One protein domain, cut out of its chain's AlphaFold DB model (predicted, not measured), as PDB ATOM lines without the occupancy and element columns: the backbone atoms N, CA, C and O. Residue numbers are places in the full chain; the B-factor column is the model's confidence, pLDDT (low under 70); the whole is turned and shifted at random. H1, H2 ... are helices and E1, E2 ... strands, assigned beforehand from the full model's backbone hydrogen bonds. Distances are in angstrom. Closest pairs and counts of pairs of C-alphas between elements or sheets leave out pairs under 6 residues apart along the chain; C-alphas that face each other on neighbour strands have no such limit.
ATOM      1  N   ASP A 319     -45.855  16.196 -33.494       86.69
ATOM      2  CA  ASP A 319     -45.566  16.234 -34.934       86.69
ATOM      3  C   ASP A 319     -45.199  14.846 -35.479       86.69
ATOM      4  O   ASP A 319     -45.650  14.455 -36.552       86.69
ATOM      5  N   GLN A 320     -44.421  14.060 -34.724       90.00
ATOM      6  CA  GLN A 320     -44.097  12.678 -35.088       90.00
ATOM      7  C   GLN A 320     -45.322  11.757 -35.009       90.00
ATOM      8  O   GLN A 320     -45.428  10.835 -35.811       90.00
ATOM      9  N   GLN A 321     -46.243  11.991 -34.070       90.12
ATOM     10  CA  GLN A 321     -47.514  11.265 -33.978       90.12
ATOM     11  C   GLN A 321     -48.396  11.560 -35.193       90.12
ATOM     12  O   GLN A 321     -48.956  10.629 -35.769       90.12
ATOM     13  N   SER A 322     -48.473  12.829 -35.615       92.75
ATOM     14  CA  SER A 322     -49.166  13.211 -36.852       92.75
ATOM     15  C   SER A 322     -48.523  12.540 -38.061       92.75
ATOM     16  O   SER A 322     -49.203  11.848 -38.810       92.75
ATOM     17  N   ALA A 323     -47.199  12.639 -38.191       93.94
ATOM     18  CA  ALA A 323     -46.471  12.032 -39.297       93.94
ATOM     19  C   ALA A 323     -46.593  10.497 -39.318       93.94
ATOM     20  O   ALA A 323     -46.655   9.902 -40.390       93.94
ATOM     21  N   LEU A 324     -46.658   9.841 -38.153       94.56
ATOM     22  CA  LEU A 324     -46.935   8.408 -38.051       94.56
ATOM     23  C   LEU A 324     -48.340   8.077 -38.568       94.56
ATOM     24  O   LEU A 324     -48.497   7.126 -39.330       94.56
ATOM     25  N   ALA A 325     -49.352   8.854 -38.170       94.81
ATOM     26  CA  ALA A 325     -50.722   8.671 -38.642       94.81
ATOM     27  C   ALA A 325     -50.819   8.859 -40.166       94.81
ATOM     28  O   ALA A 325     -51.414   8.022 -40.849       94.81
ATOM     29  N   ASP A 326     -50.177   9.895 -40.704       95.62
ATOM     30  CA  ASP A 326     -50.120  10.152 -42.144       95.62
ATOM     31  C   ASP A 326     -49.395   9.025 -42.882       95.62
ATOM     32  O   ASP A 326     -49.887   8.535 -43.899       95.62
ATOM     33  N   ALA A 327     -48.284   8.533 -42.330       96.12
ATOM     34  CA  ALA A 327     -47.540   7.430 -42.920       96.12
ATOM     35  C   ALA A 327     -48.348   6.127 -42.941       96.12
ATOM     36  O   ALA A 327     -48.275   5.401 -43.926       96.12
ATOM     37  N   PHE A 328     -49.155   5.832 -41.915       95.94
ATOM     38  CA  PHE A 328     -50.073   4.685 -41.957       95.94
ATOM     39  C   PHE A 328     -51.174   4.843 -43.004       95.94
ATOM     40  O   PHE A 328     -51.569   3.852 -43.614       95.94
ATOM     41  N   ASN A 329     -51.650   6.069 -43.233       95.38
ATOM     42  CA  ASN A 329     -52.656   6.347 -44.256       95.38
ATOM     43  C   ASN A 329     -52.096   6.207 -45.682       95.38
ATOM     44  O   ASN A 329     -52.850   5.850 -46.589       95.38
ATOM     45  N   THR A 330     -50.800   6.466 -45.889       95.44
ATOM     46  CA  THR A 330     -50.135   6.339 -47.199       95.44
ATOM     47  C   THR A 330     -49.339   5.044 -47.373       95.44
ATOM     48  O   THR A 330     -48.782   4.817 -48.448       95.44
ATOM     49  N   LEU A 331     -49.297   4.178 -46.354       97.12
ATOM     50  CA  LEU A 331     -48.507   2.949 -46.366       97.12
ATOM     51  C   LEU A 331     -48.987   1.990 -47.459       97.12
ATOM     52  O   LEU A 331     -50.076   1.419 -47.389       97.12
ATOM     53  N   GLN A 332     -48.117   1.738 -48.427       96.12
ATOM     54  CA  GLN A 332     -48.289   0.693 -49.424       96.12
ATOM     55  C   GLN A 332     -47.464  -0.524 -49.027       96.12
ATOM     56  O   GLN A 332     -46.308  -0.390 -48.632       96.12
ATOM     57  N   LYS A 333     -48.049  -1.720 -49.124       95.69
ATOM     58  CA  LYS A 333     -47.345  -2.977 -48.854       95.69
ATOM     59  C   LYS A 333     -47.163  -3.763 -50.141       95.69
ATOM     60  O   LYS A 333     -48.129  -4.005 -50.864       95.69
ATOM     61  N   ARG A 334     -45.936  -4.209 -50.391       93.50
ATOM     62  CA  ARG A 334     -45.591  -5.150 -51.453       93.50
ATOM     63  C   ARG A 334     -45.083  -6.435 -50.826       93.50
ATOM     64  O   ARG A 334     -44.132  -6.419 -50.054       93.50
ATOM     65  N   HIS A 335     -45.710  -7.548 -51.180       88.12
ATOM     66  CA  HIS A 335     -45.236  -8.872 -50.801       88.12
ATOM     67  C   HIS A 335     -44.415  -9.440 -51.957       88.12
ATOM     68  O   HIS A 335     -44.925  -9.573 -53.071       88.12
ATOM     69  N   HIS A 336     -43.150  -9.764 -51.706       84.50
ATOM     70  CA  HIS A 336     -42.269 -10.355 -52.707       84.50
ATOM     71  C   HIS A 336     -41.443 -11.468 -52.072       84.50
ATOM     72  O   HIS A 336     -40.733 -11.213 -51.107       84.50
ATOM     73  N   ASN A 337     -41.560 -12.697 -52.595       75.44
ATOM     74  CA  ASN A 337     -40.918 -13.896 -52.041       75.44
ATOM     75  C   ASN A 337     -40.990 -13.903 -50.503       75.44
ATOM     76  O   ASN A 337     -39.961 -13.837 -49.840       75.44
ATOM     77  N   GLY A 338     -42.212 -13.892 -49.953       70.62
ATOM     78  CA  GLY A 338     -42.513 -13.952 -48.512       70.62
ATOM     79  C   GLY A 338     -41.854 -12.891 -47.619       70.62
ATOM     80  O   GLY A 338     -41.901 -13.025 -46.402       70.62
ATOM     81  N   VAL A 339     -41.261 -11.849 -48.205       82.00
ATOM     82  CA  VAL A 339     -40.823 -10.637 -47.513       82.00
ATOM     83  C   VAL A 339     -41.856  -9.549 -47.789       82.00
ATOM     84  O   VAL A 339     -42.240  -9.306 -48.938       82.00
ATOM     85  N   THR A 340     -42.323  -8.897 -46.732       89.56
ATOM     86  CA  THR A 340     -43.272  -7.785 -46.808       89.56
ATOM     87  C   THR A 340     -42.527  -6.462 -46.737       89.56
ATOM     88  O   THR A 340     -41.892  -6.144 -45.733       89.56
ATOM     89  N   ILE A 341     -42.627  -5.661 -47.791       95.06
ATOM     90  CA  ILE A 341     -42.007  -4.340 -47.881       95.06
ATOM     91  C   ILE A 341     -43.110  -3.296 -47.745       95.06
ATOM     92  O   ILE A 341     -44.005  -3.224 -48.583       95.06
ATOM     93  N   GLY A 342     -43.056  -2.501 -46.683       96.75
ATOM     94  CA  GLY A 342     -43.882  -1.315 -46.507       96.75
ATOM     95  C   GLY A 342     -43.173  -0.080 -47.057       96.75
ATOM     96  O   GLY A 342     -42.002   0.145 -46.762       96.75
ATOM     97  N   SER A 343     -43.867   0.754 -47.819       97.69
ATOM     98  CA  SER A 343     -43.364   2.052 -48.263       97.69
ATOM     99  C   SER A 343     -44.401   3.139 -48.022       97.69
ATOM    100  O   SER A 343     -45.556   2.981 -48.410       97.69
ATOM    101  N   ALA A 344     -43.991   4.243 -47.403       97.56
ATOM    102  CA  ALA A 344     -44.841   5.401 -47.156       97.56
ATOM    103  C   ALA A 344     -44.119   6.677 -47.599       97.56
ATOM    104  O   ALA A 344     -42.958   6.892 -47.247       97.56
ATOM    105  N   LEU A 345     -44.821   7.522 -48.350       96.06
ATOM    106  CA  LEU A 345     -44.395   8.873 -48.702       96.06
ATOM    107  C   LEU A 345     -45.352   9.853 -48.025       96.06
ATOM    108  O   LEU A 345     -46.569   9.709 -48.153       96.06
ATOM    109  N   ILE A 346     -44.807  10.816 -47.286       95.25
ATOM    110  CA  ILE A 346     -45.587  11.828 -46.568       95.25
ATOM    111  C   ILE A 346     -45.017  13.228 -46.781       95.25
ATOM    112  O   ILE A 346     -43.816  13.404 -46.999       95.25
ATOM    113  N   ASP A 347     -45.890  14.220 -46.658       91.44
ATOM    114  CA  ASP A 347     -45.554  15.640 -46.649       91.44
ATOM    115  C   ASP A 347     -45.628  16.179 -45.224       91.44
ATOM    116  O   ASP A 347     -46.543  15.852 -44.471       91.44
ATOM    117  N   CYS A 348     -44.666  17.008 -44.838       90.06
ATOM    118  CA  CYS A 348     -44.652  17.657 -43.532       90.06
ATOM    119  C   CYS A 348     -44.437  19.156 -43.698       90.06
ATOM    120  O   CYS A 348     -43.503  19.563 -44.380       90.06
ATOM    121  N   ASP A 349     -45.219  19.983 -43.005       85.44
ATOM    122  CA  ASP A 349     -45.150  21.451 -43.114       85.44
ATOM    123  C   ASP A 349     -43.819  22.051 -42.632       85.44
ATOM    124  O   ASP A 349     -43.461  23.185 -42.963       85.44
ATOM    125  N   SER A 350     -43.068  21.313 -41.816       84.88
ATOM    126  CA  SER A 350     -41.775  21.744 -41.299       84.88
ATOM    127  C   SER A 350     -40.872  20.555 -40.997       84.88
ATOM    128  O   SER A 350     -41.332  19.421 -40.894       84.88
ATOM    129  N   TYR A 351     -39.568  20.811 -40.866       85.19
ATOM    130  CA  TYR A 351     -38.596  19.764 -40.568       85.19
ATOM    131  C   TYR A 351     -38.805  19.174 -39.167       85.19
ATOM    132  O   TYR A 351     -38.591  19.860 -38.164       85.19
ATOM    133  N   ILE A 352     -39.124  17.880 -39.111       84.88
ATOM    134  CA  ILE A 352     -39.301  17.128 -37.867       84.88
ATOM    135  C   ILE A 352     -38.013  16.351 -37.567       84.88
ATOM    136  O   ILE A 352     -37.534  15.537 -38.359       84.88
ATOM    137  N   LYS A 353     -37.428  16.586 -36.389       80.00
ATOM    138  CA  LYS A 353     -36.264  15.819 -35.920       80.00
ATOM    139  C   LYS A 353     -36.688  14.405 -35.518       80.00
ATOM    140  O   LYS A 353     -37.739  14.221 -34.917       80.00
ATOM    141  N   GLY A 354     -35.836  13.412 -35.773       79.25
ATOM    142  CA  GLY A 354     -36.008  12.061 -35.219       79.25
ATOM    143  C   GLY A 354     -37.024  11.160 -35.935       79.25
ATOM    144  O   GLY A 354     -37.484  10.192 -35.341       79.25
ATOM    145  N   MET A 355     -37.339  11.411 -37.211       88.62
ATOM    146  CA  MET A 355     -38.262  10.575 -38.010       88.62
ATOM    147  C   MET A 355     -37.847   9.095 -38.147       88.62
ATOM    148  O   MET A 355     -38.658   8.247 -38.506       88.62
ATOM    149  N   ALA A 356     -36.603   8.764 -37.798       86.94
ATOM    150  CA  ALA A 356     -36.125   7.396 -37.612       86.94
ATOM    151  C   ALA A 356     -37.012   6.567 -36.666       86.94
ATOM    152  O   ALA A 356     -37.248   5.388 -36.927       86.94
ATOM    153  N   VAL A 357     -37.515   7.188 -35.595       84.25
ATOM    154  CA  VAL A 357     -38.391   6.537 -34.610       84.25
ATOM    155  C   VAL A 357     -39.759   6.237 -35.223       84.25
ATOM    156  O   VAL A 357     -40.324   5.177 -34.975       84.25
ATOM    157  N   VAL A 358     -40.270   7.121 -36.085       91.12
ATOM    158  CA  VAL A 358     -41.535   6.910 -36.806       91.12
ATOM    159  C   VAL A 358     -41.419   5.709 -37.745       91.12
ATOM    160  O   VAL A 358     -42.252   4.814 -37.679       91.12
ATOM    161  N   ALA A 359     -40.350   5.623 -38.544       93.50
ATOM    162  CA  ALA A 359     -40.111   4.467 -39.415       93.50
ATOM    163  C   ALA A 359     -40.008   3.142 -38.634       93.50
ATOM    164  O   ALA A 359     -40.524   2.122 -39.086       93.50
ATOM    165  N   GLN A 360     -39.381   3.168 -37.452       89.12
ATOM    166  CA  GLN A 360     -39.300   2.010 -36.558       89.12
ATOM    167  C   GLN A 360     -40.687   1.588 -36.037       89.12
ATOM    168  O   GLN A 360     -41.028   0.413 -36.101       89.12
ATOM    169  N   ASN A 361     -41.516   2.545 -35.604       90.12
ATOM    170  CA  ASN A 361     -42.886   2.266 -35.153       90.12
ATOM    171  C   ASN A 361     -43.758   1.693 -36.279       90.12
ATOM    172  O   ASN A 361     -44.568   0.802 -36.036       90.12
ATOM    173  N   ILE A 362     -43.590   2.182 -37.515       94.38
ATOM    174  CA  ILE A 362     -44.287   1.610 -38.674       94.38
ATOM    175  C   ILE A 362     -43.885   0.144 -38.828       94.38
ATOM    176  O   ILE A 362     -44.774  -0.694 -38.873       94.38
ATOM    177  N   LEU A 363     -42.585  -0.176 -38.831       92.88
ATOM    178  CA  LEU A 363     -42.087  -1.552 -38.973       92.88
ATOM    179  C   LEU A 363     -42.682  -2.503 -37.921       92.88
ATOM    180  O   LEU A 363     -43.132  -3.594 -38.266       92.88
ATOM    181  N   GLU A 364     -42.719  -2.072 -36.658       87.56
ATOM    182  CA  GLU A 364     -43.210  -2.873 -35.528       87.56
ATOM    183  C   GLU A 364     -44.721  -3.137 -35.580       87.56
ATOM    184  O   GLU A 364     -45.179  -4.210 -35.191       87.56
ATOM    185  N   VAL A 365     -45.506  -2.177 -36.076       88.56
ATOM    186  CA  VAL A 365     -46.977  -2.256 -36.081       88.56
ATOM    187  C   VAL A 365     -47.528  -2.763 -37.419       88.56
ATOM    188  O   VAL A 365     -48.611  -3.346 -37.461       88.56
ATOM    189  N   SER A 366     -46.814  -2.560 -38.531       86.62
ATOM    190  CA  SER A 366     -47.309  -2.865 -39.877       86.62
ATOM    191  C   SER A 366     -47.059  -4.302 -40.340       86.62
ATOM    192  O   SER A 366     -47.370  -4.593 -41.496       86.62
ATOM    193  N   ASP A 367     -46.516  -5.189 -39.500       82.94
ATOM    194  CA  ASP A 367     -46.110  -6.560 -39.872       82.94
ATOM    195  C   ASP A 367     -45.336  -6.589 -41.203       82.94
ATOM    196  O   ASP A 367     -45.612  -7.350 -42.130       82.94
ATOM    197  N   SER A 368     -44.437  -5.620 -41.363       90.88
ATOM    198  CA  SER A 368     -43.559  -5.515 -42.522       90.88
ATOM    199  C   SER A 368     -42.171  -5.989 -42.118       90.88
ATOM    200  O   SER A 368     -41.756  -5.826 -40.977       90.88
ATOM    201  N   ASP A 369     -41.450  -6.599 -43.045       90.06
ATOM    202  CA  ASP A 369     -40.069  -7.036 -42.842       90.06
ATOM    203  C   ASP A 369     -39.082  -5.917 -43.146       90.06
ATOM    204  O   ASP A 369     -38.013  -5.844 -42.543       90.06
ATOM    205  N   VAL A 370     -39.464  -5.032 -44.067       94.94
ATOM    206  CA  VAL A 370     -38.731  -3.826 -44.441       94.94
ATOM    207  C   VAL A 370     -39.718  -2.667 -44.528       94.94
ATOM    208  O   VAL A 370     -40.810  -2.828 -45.064       94.94
ATOM    209  N   VAL A 371     -39.336  -1.496 -44.026       97.69
ATOM    210  CA  VAL A 371     -40.081  -0.242 -44.154       97.69
ATOM    211  C   VAL A 371     -39.194   0.832 -44.765       97.69
ATOM    212  O   VAL A 371     -38.087   1.087 -44.287       97.69
ATOM    213  N   LEU A 372     -39.711   1.489 -45.799       97.88
ATOM    214  CA  LEU A 372     -39.167   2.704 -46.389       97.88
ATOM    215  C   LEU A 372     -40.109   3.870 -46.089       97.88
ATOM    216  O   LEU A 372     -41.220   3.935 -46.611       97.88
ATOM    217  N   LEU A 373     -39.662   4.799 -45.254       97.94
ATOM    218  CA  LEU A 373     -40.358   6.052 -44.998       97.94
ATOM    219  C   LEU A 373     -39.651   7.178 -45.749       97.94
ATOM    220  O   LEU A 373     -38.469   7.445 -45.526       97.94
ATOM    221  N   ALA A 374     -40.389   7.852 -46.617       96.12
ATOM    222  CA  ALA A 374     -39.948   9.017 -47.355       96.12
ATOM    223  C   ALA A 374     -40.732  10.245 -46.879       96.12
ATOM    224  O   ALA A 374     -41.960  10.237 -46.847       96.12
ATOM    225  N   VAL A 375     -40.020  11.297 -46.482       94.81
ATOM    226  CA  VAL A 375     -40.620  12.511 -45.915       94.81
ATOM    227  C   VAL A 375     -40.200  13.716 -46.739       94.81
ATOM    228  O   VAL A 375     -39.007  14.018 -46.831       94.81
ATOM    229  N   ARG A 376     -41.171  14.410 -47.334       91.38
ATOM    230  CA  ARG A 376     -40.963  15.676 -48.040       91.38
ATOM    231  C   ARG A 376     -41.129  16.843 -47.076       91.38
ATOM    232  O   ARG A 376     -42.104  16.922 -46.333       91.38
ATOM    233  N   TYR A 377     -40.173  17.766 -47.120       88.31
ATOM    234  CA  TYR A 377     -40.210  19.012 -46.364       88.31
ATOM    235  C   TYR A 377     -40.158  20.228 -47.292       88.31
ATOM    236  O   TYR A 377     -39.343  20.243 -48.225       88.31
ATOM    237  N   PRO A 378     -40.934  21.283 -46.995       80.12
ATOM    238  CA  PRO A 378     -40.867  22.540 -47.706       80.12
ATOM    239  C   PRO A 378     -39.577  23.287 -47.362       80.12
ATOM    240  O   PRO A 378     -39.043  23.212 -46.250       80.12
ATOM    241  N   ASN A 379     -39.078  24.077 -48.309       73.31
ATOM    242  CA  ASN A 379     -37.965  24.980 -48.032       73.31
ATOM    243  C   ASN A 379     -38.364  26.059 -47.010       73.31
ATOM    244  O   ASN A 379     -39.466  26.608 -47.059       73.31
ATOM    245  N   LYS A 380     -37.405  26.494 -46.181       60.12
ATOM    246  CA  LYS A 380     -37.534  27.535 -45.139       60.12
ATOM    247  C   LYS A 380     -38.051  28.905 -45.628       60.12
ATOM    248  O   LYS A 380     -38.224  29.807 -44.814       60.12
ATOM    249  N   ARG A 381     -38.241  29.106 -46.938       56.81
ATOM    250  CA  ARG A 381     -38.714  30.358 -47.563       56.81
ATOM    251  C   ARG A 381     -39.894  30.178 -48.532       56.81
ATOM    252  O   ARG A 381     -40.199  31.119 -49.260       56.81
ATOM    253  N   GLY A 382     -40.510  28.994 -48.598       53.59
ATOM    254  CA  GLY A 382     -41.594  28.714 -49.555       53.59
ATOM    255  C   GLY A 382     -41.168  28.795 -51.031       53.59
ATOM    256  O   GLY A 382     -41.997  29.044 -51.898       53.59
ATOM    257  N   ARG A 383     -39.869  28.642 -51.322       53.66
ATOM    258  CA  ARG A 383     -39.308  28.571 -52.683       53.66
ATOM    259  C   ARG A 383     -38.567  27.251 -52.853       53.66
ATOM    260  O   ARG A 383     -37.839  26.877 -51.944       53.66
ATOM    261  N   ALA A 384     -38.699  26.593 -53.999       55.47
ATOM    262  CA  ALA A 384     -37.933  25.391 -54.332       55.47
ATOM    263  C   ALA A 384     -36.401  25.609 -54.189       55.47
ATOM    264  O   ALA A 384     -35.950  26.755 -54.339       55.47
ATOM    265  N   PRO A 385     -35.598  24.570 -53.867       57.00
ATOM    266  CA  PRO A 385     -35.971  23.159 -53.683       57.00
ATOM    267  C   PRO A 385     -36.616  22.775 -52.343       57.00
ATOM    268  O   PRO A 385     -36.203  23.262 -51.288       57.00
ATOM    269  N   ASN A 386     -37.537  21.808 -52.387       71.81
ATOM    270  CA  ASN A 386     -37.964  21.013 -51.227       71.81
ATOM    271  C   ASN A 386     -36.875  19.985 -50.864       71.81
ATOM    272  O   ASN A 386     -35.932  19.774 -51.623       71.81
ATOM    273  N   SER A 387     -36.954  19.336 -49.703       84.19
ATOM    274  CA  SER A 387     -36.023  18.249 -49.354       84.19
ATOM    275  C   SER A 387     -36.758  16.944 -49.099       84.19
ATOM    276  O   SER A 387     -37.766  16.954 -48.398       84.19
ATOM    277  N   LEU A 388     -36.221  15.839 -49.614       89.00
ATOM    278  CA  LEU A 388     -36.707  14.483 -49.380       89.00
ATOM    279  C   LEU A 388     -35.765  13.769 -48.416       89.00
ATOM    280  O   LEU A 388     -34.576  13.626 -48.696       89.00
ATOM    281  N   VAL A 389     -36.287  13.299 -47.292       91.81
ATOM    282  CA  VAL A 389     -35.541  12.459 -46.354       91.81
ATOM    283  C   VAL A 389     -36.041  11.029 -46.485       91.81
ATOM    284  O   VAL A 389     -37.218  10.765 -46.261       91.81
ATOM    285  N   LEU A 390     -35.140  10.118 -46.839       95.62
ATOM    286  CA  LEU A 390     -35.402   8.686 -46.935       95.62
ATOM    287  C   LEU A 390     -34.910   8.000 -45.668       95.62
ATOM    288  O   LEU A 390     -33.796   8.259 -45.206       95.62
ATOM    289  N   ILE A 391     -35.719   7.101 -45.124       96.75
ATOM    290  CA  ILE A 391     -35.427   6.363 -43.899       96.75
ATOM    291  C   ILE A 391     -35.821   4.909 -44.123       96.75
ATOM    292  O   ILE A 391     -36.985   4.606 -44.363       96.75
ATOM    293  N   GLY A 392     -34.846   4.013 -44.034       96.56
ATOM    294  CA  GLY A 392     -35.059   2.577 -44.147       96.56
ATOM    295  C   GLY A 392     -34.926   1.884 -42.795       96.56
ATOM    296  O   GLY A 392     -33.988   2.170 -42.039       96.56
ATOM    297  N   ARG A 393     -35.836   0.957 -42.498       94.50
ATOM    298  CA  ARG A 393     -35.760   0.029 -41.362       94.50
ATOM    299  C   ARG A 393     -36.067  -1.388 -41.824       94.50
ATOM    300  O   ARG A 393     -36.926  -1.572 -42.676       94.50
ATOM    301  N   ALA A 394     -35.371  -2.378 -41.284       91.75
ATOM    302  CA  ALA A 394     -35.628  -3.780 -41.585       91.75
ATOM    303  C   ALA A 394     -35.506  -4.647 -40.331       91.75
ATOM    304  O   ALA A 394     -34.634  -4.422 -39.493       91.75
ATOM    305  N   ASN A 395     -36.358  -5.666 -40.236       83.94
ATOM    306  CA  ASN A 395     -36.285  -6.667 -39.183       83.94
ATOM    307  C   ASN A 395     -35.040  -7.547 -39.353       83.94
ATOM    308  O   ASN A 395     -34.557  -7.773 -40.467       83.94
ATOM    309  N   ALA A 396     -34.556  -8.116 -38.247       72.12
ATOM    310  CA  ALA A 396     -33.424  -9.046 -38.264       72.12
ATOM    311  C   ALA A 396     -33.680 -10.261 -39.180       72.12
ATOM    312  O   ALA A 396     -32.789 -10.668 -39.923       72.12
ATOM    313  N   ARG A 397     -34.929 -10.760 -39.215       70.62
ATOM    314  CA  ARG A 397     -35.367 -11.884 -40.067       70.62
ATOM    315  C   ARG A 397     -35.353 -11.592 -41.574       70.62
ATOM    316  O   ARG A 397     -35.461 -12.514 -42.376       70.62
ATOM    317  N   ALA A 398     -35.231 -10.328 -41.989       76.81
ATOM    318  CA  ALA A 398     -35.145  -9.953 -43.400       76.81
ATOM    319  C   ALA A 398     -33.724 -10.212 -43.936       76.81
ATOM    320  O   ALA A 398     -32.961  -9.276 -44.197       76.81
ATOM    321  N   HIS A 399     -33.323 -11.481 -44.026       71.44
ATOM    322  CA  HIS A 399     -31.984 -11.889 -44.458       71.44
ATOM    323  C   HIS A 399     -31.665 -11.381 -45.877       71.44
ATOM    324  O   HIS A 399     -32.543 -11.277 -46.727       71.44
ATOM    325  N   GLY A 400     -30.404 -11.015 -46.126       77.12
ATOM    326  CA  GLY A 400     -29.954 -10.490 -47.428       77.12
ATOM    327  C   GLY A 400     -30.275  -9.013 -47.699       77.12
ATOM    328  O   GLY A 400     -29.683  -8.430 -48.603       77.12
ATOM    329  N   ILE A 401     -31.138  -8.377 -46.896       86.75
ATOM    330  CA  ILE A 401     -31.426  -6.940 -47.025       86.75
ATOM    331  C   ILE A 401     -30.279  -6.098 -46.458       86.75
ATOM    332  O   ILE A 401     -29.976  -6.198 -45.261       86.75
ATOM    333  N   ASP A 402     -29.718  -5.232 -47.306       89.94
ATOM    334  CA  ASP A 402     -28.726  -4.210 -46.962       89.94
ATOM    335  C   ASP A 402     -29.197  -2.832 -47.452       89.94
ATOM    336  O   ASP A 402     -28.967  -2.417 -48.594       89.94
ATOM    337  N   LEU A 403     -29.861  -2.106 -46.554       93.25
ATOM    338  CA  LEU A 403     -30.372  -0.762 -46.805       93.25
ATOM    339  C   LEU A 403     -29.253   0.277 -46.947       93.25
ATOM    340  O   LEU A 403     -29.452   1.289 -47.613       93.25
ATOM    341  N   ASN A 404     -28.087   0.059 -46.328       89.38
ATOM    342  CA  ASN A 404     -26.952   0.975 -46.445       89.38
ATOM    343  C   ASN A 404     -26.417   0.978 -47.880       89.38
ATOM    344  O   ASN A 404     -26.278   2.041 -48.483       89.38
ATOM    345  N   HIS A 405     -26.237  -0.208 -48.467       88.56
ATOM    346  CA  HIS A 405     -25.861  -0.338 -49.874       88.56
ATOM    347  C   HIS A 405     -26.889   0.305 -50.823       88.56
ATOM    348  O   HIS A 405     -26.520   0.946 -51.809       88.56
ATOM    349  N   LEU A 406     -28.189   0.183 -50.528       89.88
ATOM    350  CA  LEU A 406     -29.233   0.825 -51.335       89.88
ATOM    351  C   LEU A 406     -29.169   2.354 -51.264       89.88
ATOM    352  O   LEU A 406     -29.352   3.017 -52.287       89.88
ATOM    353  N   PHE A 407     -28.919   2.902 -50.073       90.81
ATOM    354  CA  PHE A 407     -28.994   4.337 -49.805       90.81
ATOM    355  C   PHE A 407     -27.693   5.089 -50.150       90.81
ATOM    356  O   PHE A 407     -27.770   6.291 -50.409       90.81
ATOM    357  N   ASP A 408     -26.528   4.423 -50.240       84.50
ATOM    358  CA  ASP A 408     -25.248   5.045 -50.666       84.50
ATOM    359  C   ASP A 408     -25.358   5.703 -52.052       84.50
ATOM    360  O   ASP A 408     -24.769   6.754 -52.309       84.50
ATOM    361  N   VAL A 409     -26.194   5.142 -52.934       82.88
ATOM    362  CA  VAL A 409     -26.472   5.693 -54.273       82.88
ATOM    363  C   VAL A 409     -27.079   7.101 -54.206       82.88
ATOM    364  O   VAL A 409     -26.913   7.887 -55.136       82.88
ATOM    365  N   TYR A 410     -27.740   7.436 -53.098       82.50
ATOM    366  CA  TYR A 410     -28.340   8.742 -52.828       82.50
ATOM    367  C   TYR A 410     -27.505   9.589 -51.852       82.50
ATOM    368  O   TYR A 410     -28.009  10.558 -51.287       82.50
ATOM    369  N   GLY A 411     -26.238   9.221 -51.618       78.50
ATOM    370  CA  GLY A 411     -25.367   9.877 -50.638       78.50
ATOM    371  C   GLY A 411     -25.796   9.650 -49.185       78.50
ATOM    372  O   GLY A 411     -25.428  10.430 -48.307       78.50
ATOM    373  N   GLY A 412     -26.620   8.627 -48.941       83.94
ATOM    374  CA  GLY A 412     -27.023   8.205 -47.607       83.94
ATOM    375  C   GLY A 412     -25.982   7.335 -46.912       83.94
ATOM    376  O   GLY A 412     -24.913   7.052 -47.445       83.94
ATOM    377  N   GLY A 413     -26.322   6.890 -45.707       78.56
ATOM    378  CA  GLY A 413     -25.505   5.959 -44.940       78.56
ATOM    379  C   GLY A 413     -26.245   5.385 -43.734       78.56
ATOM    380  O   GLY A 413     -27.349   5.823 -43.388       78.56
ATOM    381  N   GLY A 414     -25.621   4.404 -43.089       80.81
ATOM    382  CA  GLY A 414     -26.131   3.751 -41.890       80.81
ATOM    383  C   GLY A 414     -25.640   2.314 -41.766       80.81
ATOM    384  O   GLY A 414     -24.526   1.985 -42.171       80.81
ATOM    385  N   HIS A 415     -26.489   1.464 -41.199       81.50
ATOM    386  CA  HIS A 415     -26.271   0.029 -41.049       81.50
ATOM    387  C   HIS A 415     -27.184  -0.749 -42.008       81.50
ATOM    388  O   HIS A 415     -28.242  -0.241 -42.385       81.50
ATOM    389  N   PRO A 416     -26.869  -2.011 -42.353       84.75
ATOM    390  CA  PRO A 416     -27.686  -2.810 -43.272       84.75
ATOM    391  C   PRO A 416     -29.187  -2.866 -42.933       84.75
ATOM    392  O   PRO A 416     -30.018  -2.953 -43.834       84.75
ATOM    393  N   LYS A 417     -29.557  -2.767 -41.647       87.56
ATOM    394  CA  LYS A 417     -30.954  -2.774 -41.171       87.56
ATOM    395  C   LYS A 417     -31.534  -1.400 -40.830       87.56
ATOM    396  O   LYS A 417     -32.734  -1.292 -40.589       87.56
ATOM    397  N   ALA A 418     -30.719  -0.350 -40.820       88.75
ATOM    398  CA  ALA A 418     -31.142   0.992 -40.441       88.75
ATOM    399  C   ALA A 418     -30.287   2.046 -41.151       88.75
ATOM    400  O   ALA A 418     -29.170   2.339 -40.724       88.75
ATOM    401  N   SER A 419     -30.837   2.653 -42.203       92.19
ATOM    402  CA  SER A 419     -30.131   3.635 -43.039       92.19
ATOM    403  C   SER A 419     -30.985   4.860 -43.332       92.19
ATOM    404  O   SER A 419     -32.212   4.824 -43.206       92.19
ATOM    405  N   SER A 420     -30.333   5.964 -43.692       93.06
ATOM    406  CA  SER A 420     -31.015   7.204 -44.072       93.06
ATOM    407  C   SER A 420     -30.266   7.969 -45.158       93.06
ATOM    408  O   SER A 420     -29.043   7.882 -45.249       93.06
ATOM    409  N   ALA A 421     -31.004   8.708 -45.983       90.69
ATOM    410  CA  ALA A 421     -30.467   9.582 -47.021       90.69
ATOM    411  C   ALA A 421     -31.258  10.895 -47.053       90.69
ATOM    412  O   ALA A 421     -32.413  10.948 -46.631       90.69
ATOM    413  N   SER A 422     -30.644  11.975 -47.528       87.75
ATOM    414  CA  SER A 422     -31.303  13.277 -47.671       87.75
ATOM    415  C   SER A 422     -30.998  13.863 -49.039       87.75
ATOM    416  O   SER A 422     -29.835  14.014 -49.401       87.75
ATOM    417  N   LEU A 423     -32.047  14.212 -49.775       84.31
ATOM    418  CA  LEU A 423     -31.984  14.714 -51.141       84.31
ATOM    419  C   LEU A 423     -32.624  16.103 -51.223       84.31
ATOM    420  O   LEU A 423     -33.531  16.430 -50.453       84.31
ATOM    421  N   ARG A 424     -32.157  16.921 -52.169       78.19
ATOM    422  CA  ARG A 424     -32.812  18.178 -52.560       78.19
ATOM    423  C   ARG A 424     -33.658  17.925 -53.811       78.19
ATOM    424  O   ARG A 424     -33.222  17.198 -54.696       78.19
ATOM    425  N   LEU A 425     -34.863  18.483 -53.824       68.19
ATOM    426  CA  LEU A 425     -35.859  18.392 -54.891       68.19
ATOM    427  C   LEU A 425     -36.023  19.778 -55.512       68.19
ATOM    428  O   LEU A 425     -36.719  20.614 -54.934       68.19
ATOM    429  N   ASP A 426     -35.369  20.048 -56.638       57.59
ATOM    430  CA  ASP A 426     -35.341  21.373 -57.279       57.59
ATOM    431  C   ASP A 426     -36.669  21.762 -57.923       57.59
ATOM    432  O   ASP A 426     -36.966  22.952 -57.993       57.59
ATOM    433  N   HIS A 427     -37.534  20.786 -58.205       55.12
ATOM    434  CA  HIS A 427     -38.968  20.934 -58.458       55.12
ATOM    435  C   HIS A 427     -39.692  19.628 -58.071       55.12
ATOM    436  O   HIS A 427     -39.032  18.604 -57.896       55.12
ATOM    437  N   ASP A 428     -41.032  19.624 -58.005       49.66
ATOM    438  CA  ASP A 428     -41.839  18.391 -57.850       49.66
ATOM    439  C   ASP A 428     -41.621  17.373 -59.005       49.66
ATOM    440  O   ASP A 428     -42.158  16.271 -58.972       49.66
ATOM    441  N   GLU A 429     -40.777  17.710 -59.991       49.84
ATOM    442  CA  GLU A 429     -40.368  16.871 -61.126       49.84
ATOM    443  C   GLU A 429     -38.833  16.812 -61.360       49.84
ATOM    444  O   GLU A 429     -38.384  16.179 -62.318       49.84
ATOM    445  N   ASP A 430     -37.997  17.417 -60.498       46.19
ATOM    446  CA  ASP A 430     -36.554  17.571 -60.759       46.19
ATOM    447  C   ASP A 430     -35.670  17.188 -59.555       46.19
ATOM    448  O   ASP A 430     -35.588  17.925 -58.572       46.19
ATOM    449  N   PHE A 431     -34.917  16.083 -59.651       56.56
ATOM    450  CA  PHE A 431     -33.719  15.872 -58.821       56.56
ATOM    451  C   PHE A 431     -32.503  16.530 -59.487       56.56
ATOM    452  O   PHE A 431     -32.069  16.055 -60.545       56.56
ATOM    453  N   GLU A 432     -31.874  17.543 -58.872       44.56
ATOM    454  CA  GLU A 432     -30.470  17.815 -59.194       44.56
ATOM    455  C   GLU A 432     -29.551  16.774 -58.548       44.56
ATOM    456  O   GLU A 432     -29.618  16.411 -57.372       44.56
ATOM    457  N   ARG A 433     -28.669  16.283 -59.411       50.03
ATOM    458  CA  ARG A 433     -27.652  15.254 -59.213       50.03
ATOM    459  C   ARG A 433     -26.798  15.490 -57.963       50.03
ATOM    460  O   ARG A 433     -26.237  16.568 -57.792       50.03
ATOM    461  N   VAL A 434     -26.497  14.422 -57.222       45.34
ATOM    462  CA  VAL A 434     -25.221  14.348 -56.492       45.34
ATOM    463  C   VAL A 434     -24.125  14.043 -57.530       45.34
ATOM    464  O   VAL A 434     -24.231  13.043 -58.249       45.34
ATOM    465  N   PRO A 435     -23.085  14.881 -57.698       38.41
ATOM    466  CA  PRO A 435     -22.025  14.601 -58.661       38.41
ATOM    467  C   PRO A 435     -21.288  13.300 -58.300       38.41
ATOM    468  O   PRO A 435     -20.686  13.198 -57.238       38.41
ATOM    469  N   GLY A 436     -21.305  12.311 -59.202       44.62
ATOM    470  CA  GLY A 436     -20.415  11.138 -59.152       44.62
ATOM    471  C   GLY A 436     -21.002   9.818 -58.635       44.62
ATOM    472  O   GLY A 436     -20.365   8.787 -58.834       44.62
ATOM    473  N   LYS A 437     -22.205   9.798 -58.050       42.03
ATOM    474  CA  LYS A 437     -22.891   8.571 -57.600       42.03
ATOM    475  C   LYS A 437     -24.409   8.761 -57.723       42.03
ATOM    476  O   LYS A 437     -24.961   9.604 -57.030       42.03
ATOM    477  N   GLY A 438     -25.071   8.052 -58.641       46.78
ATOM    478  CA  GLY A 438     -26.533   8.105 -58.795       46.78
ATOM    479  C   GLY A 438     -27.043   7.625 -60.165       46.78
ATOM    480  O   GLY A 438     -26.289   7.681 -61.147       46.78
ATOM    481  N   PRO A 439     -28.300   7.146 -60.263       45.34
ATOM    482  CA  PRO A 439     -28.926   6.742 -61.525       45.34
ATOM    483  C   PRO A 439     -29.000   7.908 -62.534       45.34
ATOM    484  O   PRO A 439     -29.060   9.080 -62.164       45.34
ATOM    485  N   LYS A 440     -28.949   7.604 -63.839       43.62
ATOM    486  CA  LYS A 440     -29.007   8.605 -64.922       43.62
ATOM    487  C   LYS A 440     -30.473   8.946 -65.258       43.62
ATOM    488  O   LYS A 440     -31.093   8.177 -65.979       43.62
ATOM    489  N   GLY A 441     -31.001  10.087 -64.799       52.91
ATOM    490  CA  GLY A 441     -32.334  10.599 -65.179       52.91
ATOM    491  C   GLY A 441     -32.919  11.618 -64.185       52.91
ATOM    492  O   GLY A 441     -32.385  11.758 -63.089       52.91
ATOM    493  N   ARG A 442     -33.991  12.329 -64.577       61.62
ATOM    494  CA  ARG A 442     -34.912  13.033 -63.657       61.62
ATOM    495  C   ARG A 442     -35.863  11.985 -63.075       61.62
ATOM    496  O   ARG A 442     -36.343  11.162 -63.847       61.62
ATOM    497  N   LEU A 443     -36.081  11.999 -61.763       68.38
ATOM    498  CA  LEU A 443     -37.028  11.114 -61.080       68.38
ATOM    499  C   LEU A 443     -37.974  11.959 -60.200       68.38
ATOM    500  O   LEU A 443     -37.633  13.085 -59.843       68.38
ATOM    501  N   THR A 444     -39.128  11.437 -59.811       80.81
ATOM    502  CA  THR A 444     -39.986  12.012 -58.758       80.81
ATOM    503  C   THR A 444     -39.723  11.348 -57.401       80.81
ATOM    504  O   THR A 444     -39.047  10.316 -57.315       80.81
ATOM    505  N   ALA A 445     -40.232  11.921 -56.304       85.19
ATOM    506  CA  ALA A 445     -40.098  11.304 -54.978       85.19
ATOM    507  C   ALA A 445     -40.732   9.901 -54.949       85.19
ATOM    508  O   ALA A 445     -40.164   8.969 -54.379       85.19
ATOM    509  N   GLU A 446     -41.871   9.754 -55.618       88.19
ATOM    510  CA  GLU A 446     -42.601   8.511 -55.814       88.19
ATOM    511  C   GLU A 446     -41.757   7.493 -56.593       88.19
ATOM    512  O   GLU A 446     -41.614   6.358 -56.148       88.19
ATOM    513  N   GLU A 447     -41.123   7.901 -57.697       86.00
ATOM    514  CA  GLU A 447     -40.246   7.028 -58.491       86.00
ATOM    515  C   GLU A 447     -38.990   6.597 -57.725       86.00
ATOM    516  O   GLU A 447     -38.500   5.485 -57.916       86.00
ATOM    517  N   VAL A 448     -38.464   7.442 -56.833       88.38
ATOM    518  CA  VAL A 448     -37.341   7.060 -55.964       88.38
ATOM    519  C   VAL A 448     -37.759   6.005 -54.948       88.38
ATOM    520  O   VAL A 448     -37.032   5.028 -54.760       88.38
ATOM    521  N   VAL A 449     -38.913   6.177 -54.298       92.06
ATOM    522  CA  VAL A 449     -39.431   5.185 -53.344       92.06
ATOM    523  C   VAL A 449     -39.735   3.872 -54.058       92.06
ATOM    524  O   VAL A 449     -39.269   2.823 -53.619       92.06
ATOM    525  N   GLU A 450     -40.441   3.932 -55.184       91.88
ATOM    526  CA  GLU A 450     -40.791   2.765 -55.992       91.88
ATOM    527  C   GLU A 450     -39.540   2.048 -56.517       91.88
ATOM    528  O   GLU A 450     -39.404   0.837 -56.363       91.88
ATOM    529  N   GLY A 451     -38.557   2.796 -57.027       90.44
ATOM    530  CA  GLY A 451     -37.283   2.242 -57.476       90.44
ATOM    531  C   GLY A 451     -36.494   1.567 -56.350       90.44
ATOM    532  O   GLY A 451     -35.863   0.535 -56.573       90.44
ATOM    533  N   LEU A 452     -36.542   2.094 -55.121       92.94
ATOM    534  CA  LEU A 452     -35.955   1.425 -53.957       92.94
ATOM    535  C   LEU A 452     -36.686   0.121 -53.616       92.94
ATOM    536  O   LEU A 452     -36.020  -0.883 -53.355       92.94
ATOM    537  N   VAL A 453     -38.023   0.110 -53.644       94.25
ATOM    538  CA  VAL A 453     -38.828  -1.108 -53.438       94.25
ATOM    539  C   VAL A 453     -38.497  -2.159 -54.500       94.25
ATOM    540  O   VAL A 453     -38.280  -3.325 -54.161       94.25
ATOM    541  N   ASP A 454     -38.386  -1.757 -55.764       92.00
ATOM    542  CA  ASP A 454     -38.049  -2.652 -56.871       92.00
ATOM    543  C   ASP A 454     -36.648  -3.236 -56.733       92.00
ATOM    544  O   ASP A 454     -36.462  -4.439 -56.923       92.00
ATOM    545  N   ARG A 455     -35.662  -2.424 -56.342       91.12
ATOM    546  CA  ARG A 455     -34.303  -2.911 -56.077       91.12
ATOM    547  C   ARG A 455     -34.259  -3.882 -54.905       91.12
ATOM    548  O   ARG A 455     -33.572  -4.893 -54.998       91.12
ATOM    549  N   ILE A 456     -35.017  -3.635 -53.833       90.81
ATOM    550  CA  ILE A 456     -35.157  -4.608 -52.740       90.81
ATOM    551  C   ILE A 456     -35.691  -5.937 -53.293       90.81
ATOM    552  O   ILE A 456     -35.082  -6.982 -53.061       90.81
ATOM    553  N   CYS A 457     -36.776  -5.895 -54.074       87.81
ATOM    554  CA  CYS A 457     -37.390  -7.083 -54.672       87.81
ATOM    555  C   CYS A 457     -36.447  -7.835 -55.619       87.81
ATOM    556  O   CYS A 457     -36.354  -9.055 -55.540       87.81
ATOM    557  N   CYS A 458     -35.756  -7.123 -56.509       85.50
ATOM    558  CA  CYS A 458     -35.018  -7.730 -57.615       85.50
ATOM    559  C   CYS A 458     -33.558  -8.057 -57.277       85.50
ATOM    560  O   CYS A 458     -33.008  -9.001 -57.840       85.50
ATOM    561  N   GLU A 459     -32.914  -7.268 -56.410       86.50
ATOM    562  CA  GLU A 459     -31.473  -7.369 -56.129       86.50
ATOM    563  C   GLU A 459     -31.168  -8.032 -54.778       86.50
ATOM    564  O   GLU A 459     -30.129  -8.679 -54.654       86.50
ATOM    565  N   GLN A 460     -32.022  -7.854 -53.760       85.31
ATOM    566  CA  GLN A 460     -31.690  -8.232 -52.375       85.31
ATOM    567  C   GLN A 460     -32.516  -9.390 -51.817       85.31
ATOM    568  O   GLN A 460     -31.990 -10.191 -51.041       85.31
ATOM    569  N   ILE A 461     -33.792  -9.509 -52.194       79.19
ATOM    570  CA  ILE A 461     -34.637 -10.607 -51.721       79.19
ATOM    571  C   ILE A 461     -34.268 -11.889 -52.469       79.19
ATOM    572  O   ILE A 461     -34.593 -12.080 -53.642       79.19
TER     573      ILE A 461
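This is residues 319 to 461 of the 622 residues of an uncharacterized protein of Tribonema minus (UniProt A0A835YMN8). A twisted sheet of six strands is the middle slab, with helices H1 and H2 covering one face and H3 and H4 the other; the sheet curls round H4, the longest helix. After the last strand, a long stretch with no named element, residues 426 to 444, runs round the outside before H4 begins. The printed part has 143 residues, with four named helices and six named strands in the order H1, E1, E2, H2, E3, E4, H3, E5, E6, H4; the class is mixed, helices and strands. Across the mixed sheet the order is E1, E2, E3, E4, E6, E5. The whole is compact, with a radius of gyration of the C-alphas of 14.3 A and spans of 43 by 36 by 22 A.

In the sheet, E2 (residues 339 to 347) and E3 (370 to 377) are parallel neighbours at 9 degrees, with N 344 and O 372 2.9 A apart, within hydrogen-bond range. E1 (332 to 336), an edge strand, is antiparallel to E2 in a hairpin, with N 334 and O 341 at 2.8 A. E4 (386 to 394) forms a hairpin with E3, antiparallel, with N 373 and O 391 at 2.8 A. E6 (418 to 425) is antiparallel to E4, with N 390 and O 421 at 2.9 A. E5 (413 to 415), the other edge strand, makes a hairpin with E6, antiparallel, with N 415 and O 418 at 2.9 A. Helices on both faces make three layers. H2 (355 to 365) is on the sheet over E3 and E4 at a height of 8.5 A, slantwise to the strands; its closest C-alphas to E3 are those of Leu 363 and Val 371, 5.7 A apart. E2, H2 and E3 form a strand-helix-strand unit, two parallel neighbour strands with a helix between, and its crossover is right-handed. H1 (319 to 330) is on the same face as H2, over E2 at a height of 8.2 A; its line rises 37 degrees out of the local plane, only just short of standing up from the sheet. H1 and H2 touch at a steep tilt of 50 degrees, the same way, closest at the C-alphas of Leu 324 and Val 358, 5.7 A. On the opposite face, H3 (403 to 408) is only just over E6 and E5, with 3 of its C-alphas falling on each. E4, H3 and E5 form a split unit, with E6 between the two strands, and its crossover is right-handed. H4 (445 to 460) is on the same face as H3, and the two are close but not clearly touching, with the C-alphas of Leu 406 and Leu 452 7.2 A apart. In H1, H2, H3 and H4 every O i to N i+4 pair is within hydrogen-bond range.

H1 begins at C-alpha 319, (-45.566, 16.234, -34.934), and is 16.4 A long. E2 and E4 are each 26.7 A from first to last C-alpha, E6 23.1 A and E3 23.0 A; H2 is 15.6 A. C-alpha 386, where E4 begins, is at (-37.964, 21.013, -51.227). H4 is 21.4 A long and ends at C-alpha 460, (-31.690, -8.232, -52.375).

The two C-alphas farthest apart, those of Asn 337 and Arg 381, are 44.5 A apart. The printed part has no cut. The link from E6 to H4, 19 residues, is long. The mean pLDDT of the printed part is 82.0; residues 380 to 385 and 425 to 443 are under 70.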